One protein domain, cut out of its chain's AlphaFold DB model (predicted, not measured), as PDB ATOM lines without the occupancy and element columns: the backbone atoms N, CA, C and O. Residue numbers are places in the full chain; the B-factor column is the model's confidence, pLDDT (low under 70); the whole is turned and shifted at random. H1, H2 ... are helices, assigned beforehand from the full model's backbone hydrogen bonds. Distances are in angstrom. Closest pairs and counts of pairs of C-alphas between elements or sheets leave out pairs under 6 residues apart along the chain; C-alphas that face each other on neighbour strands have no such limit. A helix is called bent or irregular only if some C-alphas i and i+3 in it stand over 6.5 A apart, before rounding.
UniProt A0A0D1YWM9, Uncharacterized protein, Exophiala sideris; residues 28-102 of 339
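This is residues 28 to 102 of the 339 residues of an uncharacterized protein of Exophiala sideris (UniProt A0A0D1YWM9). A small body of helices is built round one long, kinked helix, H4, with H3 and H5 folded back alongside it on two of its sides. The short H1 closes the fourth corner near H3 and H5, the one-turn H2 sits beside the last part of H4, and H6 folds back over the side of H4 and H5 that is away from H1 and H3. The printed part has 75 residues with six named helices, H1 to H6 in order, and no named strand: its class is all helix. It is compact, with a radius of gyration of the C-alphas of 11.1 A and spans of 33 by 26 by 18 A.

H1, residues 28 to 33, is close to but not clearly touching H3, residues 43 to 51; their closest C-alphas, those of Ile 31 and Ala 43, are 6.7 A apart, and they run opposite ways at a shallow tilt of 12 degrees. H2, residues 36 to 39, touches the hub, H4, residues 57 to 75, with residues 68 to 75 of H4 alone; the closest C-alphas, those of Cys 37 and Lys 75, are 5.8 A apart. H3 and H4 form a helical hairpin and touch, closest at the C-alphas of Val 46 and Cys 60, 5.6 A apart, with a shallow tilt of 25 degrees, opposite ways. H4 and H5, residues 79 to 92, form another hairpin and touch, closest at the C-alphas of Glu 58 and Tyr 92, 6.0 A apart, with a shallow tilt of 8 degrees, opposite ways. H3 and H5 are apart. H1 and H5 are close but not clearly touching, with the closest C-alphas, those of Tyr 33 and Trp 88, 7.1 A apart. H5 and H6, residues 95 to 101, form a hairpin and only just touch, with 3 pairs of C-alphas within 8 A, the closest being those of Tyr 90 and Val 98 at 6.8 A. Every backbone O i to N i+4 pair is within hydrogen-bond range in H3 and H5, against 13 of 15 in H4, 0 of 2 in H1, where 3 of 3 O i to N i+3 pairs are within range, and 1 of 3 in H6, where 1 of 4 O i to N i+3 pairs is; H2 is too short for an O i to N i+4 pair.

H1 begins at C-alpha 28, (-44.115, -34.714, -2.216). H3 is 12.0 A long from first to last C-alpha. H4 is 22.5 A long, from C-alpha 57 at (-38.035, -36.591, -5.620), and has a kink of 63 degrees near residue 64; it is irregular, with C-alphas 63 and 66 7.7 A apart. H5 is 20.1 A long. H6 ends at C-alpha 101, (-40.825, -37.424, -24.877).

The two C-alphas farthest apart, those of Gly 53 and Ser 78, are 33.0 A apart. The printed part has no cut, and the five links between the helices are tight. The mean pLDDT of the printed part is 86.7; residues 95 to 101, which make up H6, are under 70.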
ATOM      1  N   PRO A  28     -42.973 -33.943  -1.718       82.62
ATOM      2  CA  PRO A  28     -44.115 -34.714  -2.216       82.62
ATOM      3  C   PRO A  28     -45.450 -33.943  -2.147       82.62
ATOM      4  O   PRO A  28     -46.385 -34.282  -2.867       82.62
ATOM      5  N   ASP A  29     -45.535 -32.871  -1.352       85.31
ATOM      6  CA  ASP A  29     -46.684 -31.958  -1.333       85.31
ATOM      7  C   ASP A  29     -46.915 -31.236  -2.677       85.31
ATOM      8  O   ASP A  29     -48.039 -30.839  -2.978       85.31
ATOM      9  N   ASP A  30     -45.895 -31.113  -3.533       86.25
ATOM     10  CA  ASP A  30     -45.982 -30.448  -4.839       86.25
ATOM     11  C   ASP A  30     -46.761 -31.265  -5.889       86.25
ATOM     12  O   ASP A  30     -47.094 -30.774  -6.974       86.25
ATOM     13  N   ILE A  31     -47.146 -32.498  -5.550       87.12
ATOM     14  CA  ILE A  31     -48.063 -33.326  -6.344       87.12
ATOM     15  C   ILE A  31     -49.443 -32.664  -6.469       87.12
ATOM     16  O   ILE A  31     -50.141 -32.879  -7.459       87.12
ATOM     17  N   GLN A  32     -49.830 -31.806  -5.520       88.81
ATOM     18  CA  GLN A  32     -51.105 -31.080  -5.572       88.81
ATOM     19  C   GLN A  32     -51.218 -30.117  -6.767       88.81
ATOM     20  O   GLN A  32     -52.324 -29.712  -7.122       88.81
ATOM     21  N   TYR A  33     -50.095 -29.760  -7.401       89.25
ATOM     22  CA  TYR A  33     -50.078 -28.913  -8.596       89.25
ATOM     23  C   TYR A  33     -50.322 -29.686  -9.897       89.25
ATOM     24  O   TYR A  33     -50.525 -29.062 -10.940       89.25
ATOM     25  N   LEU A  34     -50.334 -31.024  -9.863       90.00
ATOM     26  CA  LEU A  34     -50.804 -31.812 -11.000       90.00
ATOM     27  C   LEU A  34     -52.304 -31.555 -11.215       90.00
ATOM     28  O   LEU A  34     -53.042 -31.357 -10.251       90.00
ATOM     29  N   PRO A  35     -52.800 -31.591 -12.457       91.38
ATOM     30  CA  PRO A  35     -54.233 -31.537 -12.722       91.38
ATOM     31  C   PRO A  35     -54.943 -32.744 -12.101       91.38
ATOM     32  O   PRO A  35     -54.377 -33.835 -11.992       91.38
ATOM     33  N   ALA A  36     -56.212 -32.570 -11.721       92.69
ATOM     34  CA  ALA A  36     -56.982 -33.578 -10.984       92.69
ATOM     35  C   ALA A  36     -57.027 -34.956 -11.682       92.69
ATOM     36  O   ALA A  36     -57.062 -35.986 -11.011       92.69
ATOM     37  N   CYS A  37     -56.965 -34.992 -13.020       93.81
ATOM     38  CA  CYS A  37     -56.894 -36.232 -13.802       93.81
ATOM     39  C   CYS A  37     -55.608 -37.048 -13.561       93.81
ATOM     40  O   CYS A  37     -55.629 -38.271 -13.698       93.81
ATOM     41  N   ALA A  38     -54.504 -36.393 -13.186       92.25
ATOM     42  CA  ALA A  38     -53.186 -37.000 -13.009       92.25
ATOM     43  C   ALA A  38     -52.795 -37.196 -11.530       92.25
ATOM     44  O   ALA A  38     -51.980 -38.070 -11.231       92.25
ATOM     45  N   GLN A  39     -53.401 -36.440 -10.604       90.94
ATOM     46  CA  GLN A  39     -53.054 -36.450  -9.173       90.94
ATOM     47  C   GLN A  39     -53.149 -37.823  -8.495       90.94
ATOM     48  O   GLN A  39     -52.365 -38.108  -7.600       90.94
ATOM     49  N   SER A  40     -54.102 -38.682  -8.869       87.06
ATOM     50  CA  SER A  40     -54.319 -39.954  -8.156       87.06
ATOM     51  C   SER A  40     -53.520 -41.115  -8.742       87.06
ATOM     52  O   SER A  40     -52.882 -41.877  -8.019       87.06
ATOM     53  N   THR A  41     -53.575 -41.271 -10.066       89.88
ATOM     54  CA  THR A  41     -53.031 -42.453 -10.746       89.88
ATOM     55  C   THR A  41     -51.609 -42.201 -11.223       89.88
ATOM     56  O   THR A  41     -50.738 -43.035 -11.007       89.88
ATOM     57  N   CYS A  42     -51.351 -41.041 -11.830       92.75
ATOM     58  CA  CYS A  42     -50.051 -40.758 -12.431       92.75
ATOM     59  C   CYS A  42     -49.022 -40.353 -11.370       92.75
ATOM     60  O   CYS A  42     -47.877 -40.789 -11.431       92.75
ATOM     61  N   ALA A  43     -49.442 -39.629 -10.327       92.06
ATOM     62  CA  ALA A  43     -48.567 -39.319  -9.196       92.06
ATOM     63  C   ALA A  43     -48.081 -40.564  -8.433       92.06
ATOM     64  O   ALA A  43     -47.040 -40.521  -7.784       92.06
ATOM     65  N   ASN A  44     -48.804 -41.687  -8.527       94.62
ATOM     66  CA  ASN A  44     -48.442 -42.922  -7.836       94.62
ATOM     67  C   ASN A  44     -47.113 -43.504  -8.350       94.62
ATOM     68  O   ASN A  44     -46.362 -44.079  -7.570       94.62
ATOM     69  N   TYR A  45     -46.762 -43.291  -9.624       93.94
ATOM     70  CA  TYR A  45     -45.449 -43.687 -10.148       93.94
ATOM     71  C   TYR A  45     -44.314 -42.950  -9.423       93.94
ATOM     72  O   TYR A  45     -43.375 -43.582  -8.932       93.94
ATOM     73  N   VAL A  46     -44.448 -41.628  -9.271       92.19
ATOM     74  CA  VAL A  46     -43.469 -40.780  -8.575       92.19
ATOM     75  C   VAL A  46     -43.403 -41.143  -7.088       92.19
ATOM     76  O   VAL A  46     -42.317 -41.367  -6.558       92.19
ATOM     77  N   LEU A  47     -44.561 -41.268  -6.430       93.38
ATOM     78  CA  LEU A  47     -44.652 -41.632  -5.012       93.38
ATOM     79  C   LEU A  47     -44.081 -43.022  -4.735       93.38
ATOM     80  O   LEU A  47     -43.332 -43.182  -3.783       93.38
ATOM     81  N   THR A  48     -44.356 -44.012  -5.587       95.25
ATOM     82  CA  THR A  48     -43.816 -45.370  -5.426       95.25
ATOM     83  C   THR A  48     -42.291 -45.371  -5.523       95.25
ATOM     84  O   THR A  48     -41.625 -46.026  -4.719       95.25
ATOM     85  N   CYS A  49     -41.720 -44.617  -6.469       93.88
ATOM     86  CA  CYS A  49     -40.271 -44.446  -6.561       93.88
ATOM     87  C   CYS A  49     -39.694 -43.771  -5.302       93.88
ATOM     88  O   CYS A  49     -38.691 -44.232  -4.746       93.88
ATOM     89  N   TYR A  50     -40.352 -42.708  -4.831       92.94
ATOM     90  CA  TYR A  50     -39.910 -41.929  -3.677       92.94
ATOM     91  C   TYR A  50     -40.003 -42.720  -2.362       92.94
ATOM     92  O   TYR A  50     -39.040 -42.781  -1.593       92.94
ATOM     93  N   ASP A  51     -41.123 -43.405  -2.124       92.81
ATOM     94  CA  ASP A  51     -41.367 -44.230  -0.936       92.81
ATOM     95  C   ASP A  51     -40.429 -45.436  -0.876       92.81
ATOM     96  O   ASP A  51     -39.961 -45.815   0.206       92.81
ATOM     97  N   ALA A  52     -40.069 -45.992  -2.039       94.44
ATOM     98  CA  ALA A  52     -39.036 -47.017  -2.145       94.44
ATOM     99  C   ALA A  52     -37.644 -46.507  -1.721       94.44
ATOM    100  O   ALA A  52     -36.738 -47.315  -1.509       94.44
ATOM    101  N   GLY A  53     -37.467 -45.189  -1.559       90.62
ATOM    102  CA  GLY A  53     -36.213 -44.563  -1.153       90.62
ATOM    103  C   GLY A  53     -35.099 -44.767  -2.174       90.62
ATOM    104  O   GLY A  53     -33.933 -44.805  -1.788       90.62
ATOM    105  N   GLN A  54     -35.459 -44.964  -3.446       85.25
ATOM    106  CA  GLN A  54     -34.496 -45.254  -4.507       85.25
ATOM    107  C   GLN A  54     -33.694 -44.018  -4.910       85.25
ATOM    108  O   GLN A  54     -32.525 -44.153  -5.265       85.25
ATOM    109  N   ALA A  55     -34.301 -42.830  -4.842       91.12
ATOM    110  CA  ALA A  55     -33.677 -41.586  -5.265       91.12
ATOM    111  C   ALA A  55     -34.348 -40.354  -4.621       91.12
ATOM    112  O   ALA A  55     -35.260 -40.491  -3.799       91.12
ATOM    113  N   SER A  56     -33.874 -39.151  -4.961       91.19
ATOM    114  CA  SER A  56     -34.558 -37.901  -4.602       91.19
ATOM    115  C   SER A  56     -35.905 -37.772  -5.335       91.19
ATOM    116  O   SER A  56     -36.186 -38.527  -6.267       91.19
ATOM    117  N   PHE A  57     -36.762 -36.827  -4.926       88.56
ATOM    118  CA  PHE A  57     -38.035 -36.591  -5.620       88.56
ATOM    119  C   PHE A  57     -37.805 -36.209  -7.089       88.56
ATOM    120  O   PHE A  57     -38.413 -36.812  -7.968       88.56
ATOM    121  N   GLU A  58     -36.861 -35.300  -7.358       87.75
ATOM    122  CA  GLU A  58     -36.462 -34.908  -8.717       87.75
ATOM    123  C   GLU A  58     -35.994 -36.110  -9.551       87.75
ATOM    124  O   GLU A  58     -36.422 -36.296 -10.691       87.75
ATOM    125  N   ASP A  59     -35.152 -36.976  -8.982       89.88
ATOM    126  CA  ASP A  59     -34.694 -38.186  -9.671       89.88
ATOM    127  C   ASP A  59     -35.857 -39.141  -9.974       89.88
ATOM    128  O   ASP A  59     -35.920 -39.722 -11.056       89.88
ATOM    129  N   CYS A  60     -36.804 -39.280  -9.045       92.56
ATOM    130  CA  CYS A  60     -37.993 -40.099  -9.240       92.56
ATOM    131  C   CYS A  60     -38.934 -39.528 -10.303       92.56
ATOM    132  O   CYS A  60     -39.451 -40.292 -11.120       92.56
ATOM    133  N   VAL A  61     -39.121 -38.207 -10.348       90.56
ATOM    134  CA  VAL A  61     -39.864 -37.532 -11.422       90.56
ATOM    135  C   VAL A  61     -39.201 -37.801 -12.771       90.56
ATOM    136  O   VAL A  61     -39.882 -38.204 -13.710       90.56
ATOM    137  N   ASN A  62     -37.874 -37.677 -12.859       89.75
ATOM    138  CA  ASN A  62     -37.123 -37.964 -14.084       89.75
ATOM    139  C   ASN A  62     -37.230 -39.428 -14.517       89.75
ATOM    140  O   ASN A  62     -37.458 -39.718 -15.690       89.75
ATOM    141  N   MET A  63     -37.084 -40.361 -13.576       92.00
ATOM    142  CA  MET A  63     -37.103 -41.792 -13.871       92.00
ATOM    143  C   MET A  63     -38.495 -42.282 -14.285       92.00
ATOM    144  O   MET A  63     -38.602 -43.201 -15.092       92.00
ATOM    145  N   THR A  64     -39.555 -41.650 -13.773       93.56
ATOM    146  CA  THR A  64     -40.952 -42.024 -14.049       93.56
ATOM    147  C   THR A  64     -41.643 -41.114 -15.064       93.56
ATOM    148  O   THR A  64     -42.826 -41.291 -15.342       93.56
ATOM    149  N   GLN A  65     -40.929 -40.164 -15.673       91.44
ATOM    150  CA  GLN A  65     -41.510 -39.172 -16.582       91.44
ATOM    151  C   GLN A  65     -42.278 -39.806 -17.750       91.44
ATOM    152  O   GLN A  65     -43.366 -39.347 -18.094       91.44
ATOM    153  N   ALA A  66     -41.741 -40.877 -18.343       89.94
ATOM    154  CA  ALA A  66     -42.395 -41.592 -19.438       89.94
ATOM    155  C   ALA A  66     -43.698 -42.285 -18.991       89.94
ATOM    156  O   ALA A  66     -44.690 -42.278 -19.727       89.94
ATOM    157  N   ASP A  67     -43.722 -42.829 -17.772       94.44
ATOM    158  CA  ASP A  67     -44.902 -43.476 -17.192       94.44
ATOM    159  C   ASP A  67     -45.969 -42.444 -16.815       94.44
ATOM    160  O   ASP A  67     -47.141 -42.609 -17.154       94.44
ATOM    161  N   VAL A  68     -45.563 -41.332 -16.187       91.31
ATOM    162  CA  VAL A  68     -46.442 -40.200 -15.855       91.31
ATOM    163  C   VAL A  68     -47.064 -39.619 -17.125       91.31
ATOM    164  O   VAL A  68     -48.272 -39.389 -17.157       91.31
ATOM    165  N   TYR A  69     -46.274 -39.453 -18.188       89.31
ATOM    166  CA  TYR A  69     -46.743 -38.975 -19.489       89.31
ATOM    167  C   TYR A  69     -47.753 -39.931 -20.132       89.31
ATOM    168  O   TYR A  69     -48.845 -39.522 -20.531       89.31
ATOM    169  N   THR A  70     -47.429 -41.226 -20.188       91.62
ATOM    170  CA  THR A  70     -48.319 -42.247 -20.761       91.62
ATOM    171  C   THR A  70     -49.622 -42.353 -19.966       91.62
ATOM    172  O   THR A  70     -50.703 -42.465 -20.544       91.62
ATOM    173  N   CYS A  71     -49.540 -42.250 -18.639       94.12
ATOM    174  CA  CYS A  71     -50.700 -42.195 -17.760       94.12
ATOM    175  C   CYS A  71     -51.549 -40.940 -18.012       94.12
ATOM    176  O   CYS A  71     -52.771 -41.046 -18.142       94.12
ATOM    177  N   ALA A  72     -50.923 -39.767 -18.141       92.25
ATOM    178  CA  ALA A  72     -51.617 -38.516 -18.427       92.25
ATOM    179  C   ALA A  72     -52.353 -38.576 -19.772       92.25
ATOM    180  O   ALA A  72     -53.521 -38.204 -19.827       92.25
ATOM    181  N   LEU A  73     -51.742 -39.145 -20.819       89.38
ATOM    182  CA  LEU A  73     -52.403 -39.361 -22.115       89.38
ATOM    183  C   LEU A  73     -53.655 -40.246 -22.016       89.38
ATOM    184  O   LEU A  73     -54.597 -40.073 -22.783       89.38
ATOM    185  N   GLN A  74     -53.673 -41.209 -21.092       93.25
ATOM    186  CA  GLN A  74     -54.813 -42.112 -20.912       93.25
ATOM    187  C   GLN A  74     -55.906 -41.541 -20.003       93.25
ATOM    188  O   GLN A  74     -57.073 -41.911 -20.141       93.25
ATOM    189  N   LYS A  75     -55.539 -40.706 -19.025       92.38
ATOM    190  CA  LYS A  75     -56.449 -40.239 -17.966       92.38
ATOM    191  C   LYS A  75     -56.936 -38.810 -18.165       92.38
ATOM    192  O   LYS A  75     -58.060 -38.500 -17.775       92.38
ATOM    193  N   CYS A  76     -56.123 -37.953 -18.765       92.44
ATOM    194  CA  CYS A  76     -56.459 -36.563 -19.022       92.44
ATOM    195  C   CYS A  76     -57.035 -36.447 -20.434       92.44
ATOM    196  O   CYS A  76     -56.354 -36.683 -21.426       92.44
ATOM    197  N   SER A  77     -58.323 -36.121 -20.517       88.75
ATOM    198  CA  SER A  77     -59.053 -36.006 -21.787       88.75
ATOM    199  C   SER A  77     -59.025 -34.590 -22.366       88.75
ATOM    200  O   SER A  77     -59.325 -34.416 -23.545       88.75
ATOM    201  N   SER A  78     -58.661 -33.580 -21.567       88.62
ATOM    202  CA  SER A  78     -58.563 -32.193 -22.021       88.62
ATOM    203  C   SER A  78     -57.113 -31.793 -22.314       88.62
ATOM    204  O   SER A  78     -56.190 -32.128 -21.571       88.62
ATOM    205  N   CYS A  79     -56.911 -31.020 -23.384       83.44
ATOM    206  CA  CYS A  79     -55.601 -30.446 -23.705       83.44
ATOM    207  C   CYS A  79     -55.108 -29.466 -22.619       83.44
ATOM    208  O   CYS A  79     -53.904 -29.290 -22.461       83.44
ATOM    209  N   VAL A  80     -56.025 -28.846 -21.862       85.62
ATOM    210  CA  VAL A  80     -55.687 -27.927 -20.761       85.62
ATOM    211  C   VAL A  80     -55.025 -28.687 -19.617       85.62
ATOM    212  O   VAL A  80     -53.992 -28.259 -19.108       85.62
ATOM    213  N   ASP A  81     -55.576 -29.845 -19.258       86.81
ATOM    214  CA  ASP A  81     -54.976 -30.704 -18.242       86.81
ATOM    215  C   ASP A  81     -53.609 -31.211 -18.704       86.81
ATOM    216  O   ASP A  81     -52.652 -31.235 -17.936       86.81
ATOM    217  N   PHE A  82     -53.485 -31.556 -19.984       85.50
ATOM    218  CA  PHE A  82     -52.225 -32.041 -20.524       85.50
ATOM    219  C   PHE A  82     -51.092 -31.011 -20.419       85.50
ATOM    220  O   PHE A  82     -50.005 -31.334 -19.943       85.50
ATOM    221  N   ALA A  83     -51.374 -29.752 -20.768       86.38
ATOM    222  CA  ALA A  83     -50.432 -28.648 -20.593       86.38
ATOM    223  C   ALA A  83     -50.073 -28.417 -19.112       86.38
ATOM    224  O   ALA A  83     -48.944 -28.054 -18.791       86.38
ATOM    225  N   GLY A  84     -51.017 -28.668 -18.198       87.56
ATOM    226  CA  GLY A  84     -50.760 -28.648 -16.757       87.56
ATOM    227  C   GLY A  84     -49.732 -29.697 -16.327       87.56
ATOM    228  O   GLY A  84     -48.819 -29.379 -15.567       87.56
ATOM    229  N   VAL A  85     -49.833 -30.925 -16.851       87.44
ATOM    230  CA  VAL A  85     -48.828 -31.976 -16.612       87.44
ATOM    231  C   VAL A  85     -47.484 -31.598 -17.236       87.44
ATOM    232  O   VAL A  85     -46.459 -31.794 -16.594       87.44
ATOM    233  N   GLU A  86     -47.474 -31.019 -18.441       86.69
ATOM    234  CA  GLU A  86     -46.240 -30.578 -19.114       86.69
ATOM    235  C   GLU A  86     -45.475 -29.574 -18.278       86.69
ATOM    236  O   GLU A  86     -44.294 -29.755 -17.995       86.69
ATOM    237  N   ASN A  87     -46.180 -28.535 -17.841       86.81
ATOM    238  CA  ASN A  87     -45.596 -27.472 -17.053       86.81
ATOM    239  C   ASN A  87     -45.097 -28.004 -15.706       86.81
ATOM    240  O   ASN A  87     -44.022 -27.625 -15.257       86.81
ATOM    241  N   TRP A  88     -45.835 -28.929 -15.086       88.12
ATOM    242  CA  TRP A  88     -45.391 -29.583 -13.859       88.12
ATOM    243  C   TRP A  88     -44.099 -30.380 -14.079       88.12
ATOM    244  O   TRP A  88     -43.118 -30.188 -13.367       88.12
ATOM    245  N   VAL A  89     -44.051 -31.217 -15.117       85.12
ATOM    246  CA  VAL A  89     -42.852 -31.990 -15.465       85.12
ATOM    247  C   VAL A  89     -41.686 -31.078 -15.854       85.12
ATOM    248  O   VAL A  89     -40.547 -31.409 -15.557       85.12
ATOM    249  N   TYR A  90     -41.934 -29.925 -16.474       83.06
ATOM    250  CA  TYR A  90     -40.888 -28.958 -16.811       83.06
ATOM    251  C   TYR A  90     -40.301 -28.267 -15.574       83.06
ATOM    252  O   TYR A  90     -39.107 -27.996 -15.529       83.06
ATOM    253  N   VAL A  91     -41.129 -28.000 -14.559       83.25
ATOM    254  CA  VAL A  91     -40.690 -27.370 -13.305       83.25
ATOM    255  C   VAL A  91     -39.869 -28.333 -12.441       83.25
ATOM    256  O   VAL A  91     -38.903 -27.899 -11.820       83.25
ATOM    257  N   TYR A  92     -40.237 -29.618 -12.399       83.31
ATOM    258  CA  TYR A  92     -39.629 -30.603 -11.488       83.31
ATOM    259  C   TYR A  92     -38.702 -31.625 -12.166       83.31
ATOM    260  O   TYR A  92     -37.933 -32.312 -11.493       83.31
ATOM    261  N   GLY A  93     -38.783 -31.763 -13.488       80.00
ATOM    262  CA  GLY A  93     -37.972 -32.674 -14.289       80.00
ATOM    263  C   GLY A  93     -36.750 -31.999 -14.913       80.00
ATOM    264  O   GLY A  93     -36.545 -30.792 -14.842       80.00
ATOM    265  N   THR A  94     -35.906 -32.802 -15.551       75.00
ATOM    266  CA  THR A  94     -34.718 -32.338 -16.272       75.00
ATOM    267  C   THR A  94     -35.068 -31.971 -17.712       75.00
ATOM    268  O   THR A  94     -35.774 -32.698 -18.414       75.00
ATOM    269  N   GLU A  95     -34.525 -30.848 -18.187       64.25
ATOM    270  CA  GLU A  95     -34.846 -30.263 -19.502       64.25
ATOM    271  C   GLU A  95     -34.612 -31.215 -20.696       64.25
ATOM    272  O   GLU A  95     -35.240 -31.080 -21.750       64.25
ATOM    273  N   ASN A  96     -33.738 -32.214 -20.534       59.59
ATOM    274  CA  ASN A  96     -33.319 -33.118 -21.609       59.59
ATOM    275  C   ASN A  96     -34.401 -34.113 -22.052       59.59
ATOM    276  O   ASN A  96     -34.359 -34.599 -23.180       59.59
ATOM    277  N   LEU A  97     -35.354 -34.446 -21.182       59.34
ATOM    278  CA  LEU A  97     -36.369 -35.463 -21.473       59.34
ATOM    279  C   LEU A  97     -37.675 -34.860 -21.989       59.34
ATOM    280  O   LEU A  97     -38.352 -35.491 -22.802       59.34
ATOM    281  N   VAL A  98     -37.998 -33.623 -21.592       62.97
ATOM    282  CA  VAL A  98     -39.205 -32.927 -22.069       62.97
ATOM    283  C   VAL A  98     -39.171 -32.798 -23.593       62.97
ATOM    284  O   VAL A  98     -40.111 -33.188 -24.271       62.97
ATOM    285  N   THR A  99     -38.037 -32.389 -24.157       65.38
ATOM    286  CA  THR A  99     -37.875 -32.233 -25.613       65.38
ATOM    287  C   THR A  99     -37.911 -33.550 -26.399       65.38
ATOM    288  O   THR A  99     -38.231 -33.538 -27.585       65.38
ATOM    289  N   SER A 100     -37.608 -34.686 -25.762       62.09
ATOM    290  CA  SER A 100     -37.591 -36.009 -26.402       62.09
ATOM    291  C   SER A 100     -38.927 -36.746 -26.310       62.09
ATOM    292  O   SER A 100     -39.277 -37.480 -27.233       62.09
ATOM    293  N   LEU A 101     -39.621 -36.640 -25.175       65.62
ATOM    294  CA  LEU A 101     -40.825 -37.424 -24.877       65.62
ATOM    295  C   LEU A 101     -42.115 -36.690 -25.239       65.62
ATOM    296  O   LEU A 101     -43.150 -37.334 -25.387       65.62
ATOM    297  N   TRP A 102     -42.039 -35.370 -25.412       71.06
ATOM    298  CA  TRP A 102     -43.166 -34.512 -25.752       71.06
ATOM    299  C   TRP A 102     -42.973 -34.004 -27.181       71.06
ATOM    300  O   TRP A 102     -42.622 -32.838 -27.381       71.06
TER     301      TRP A 102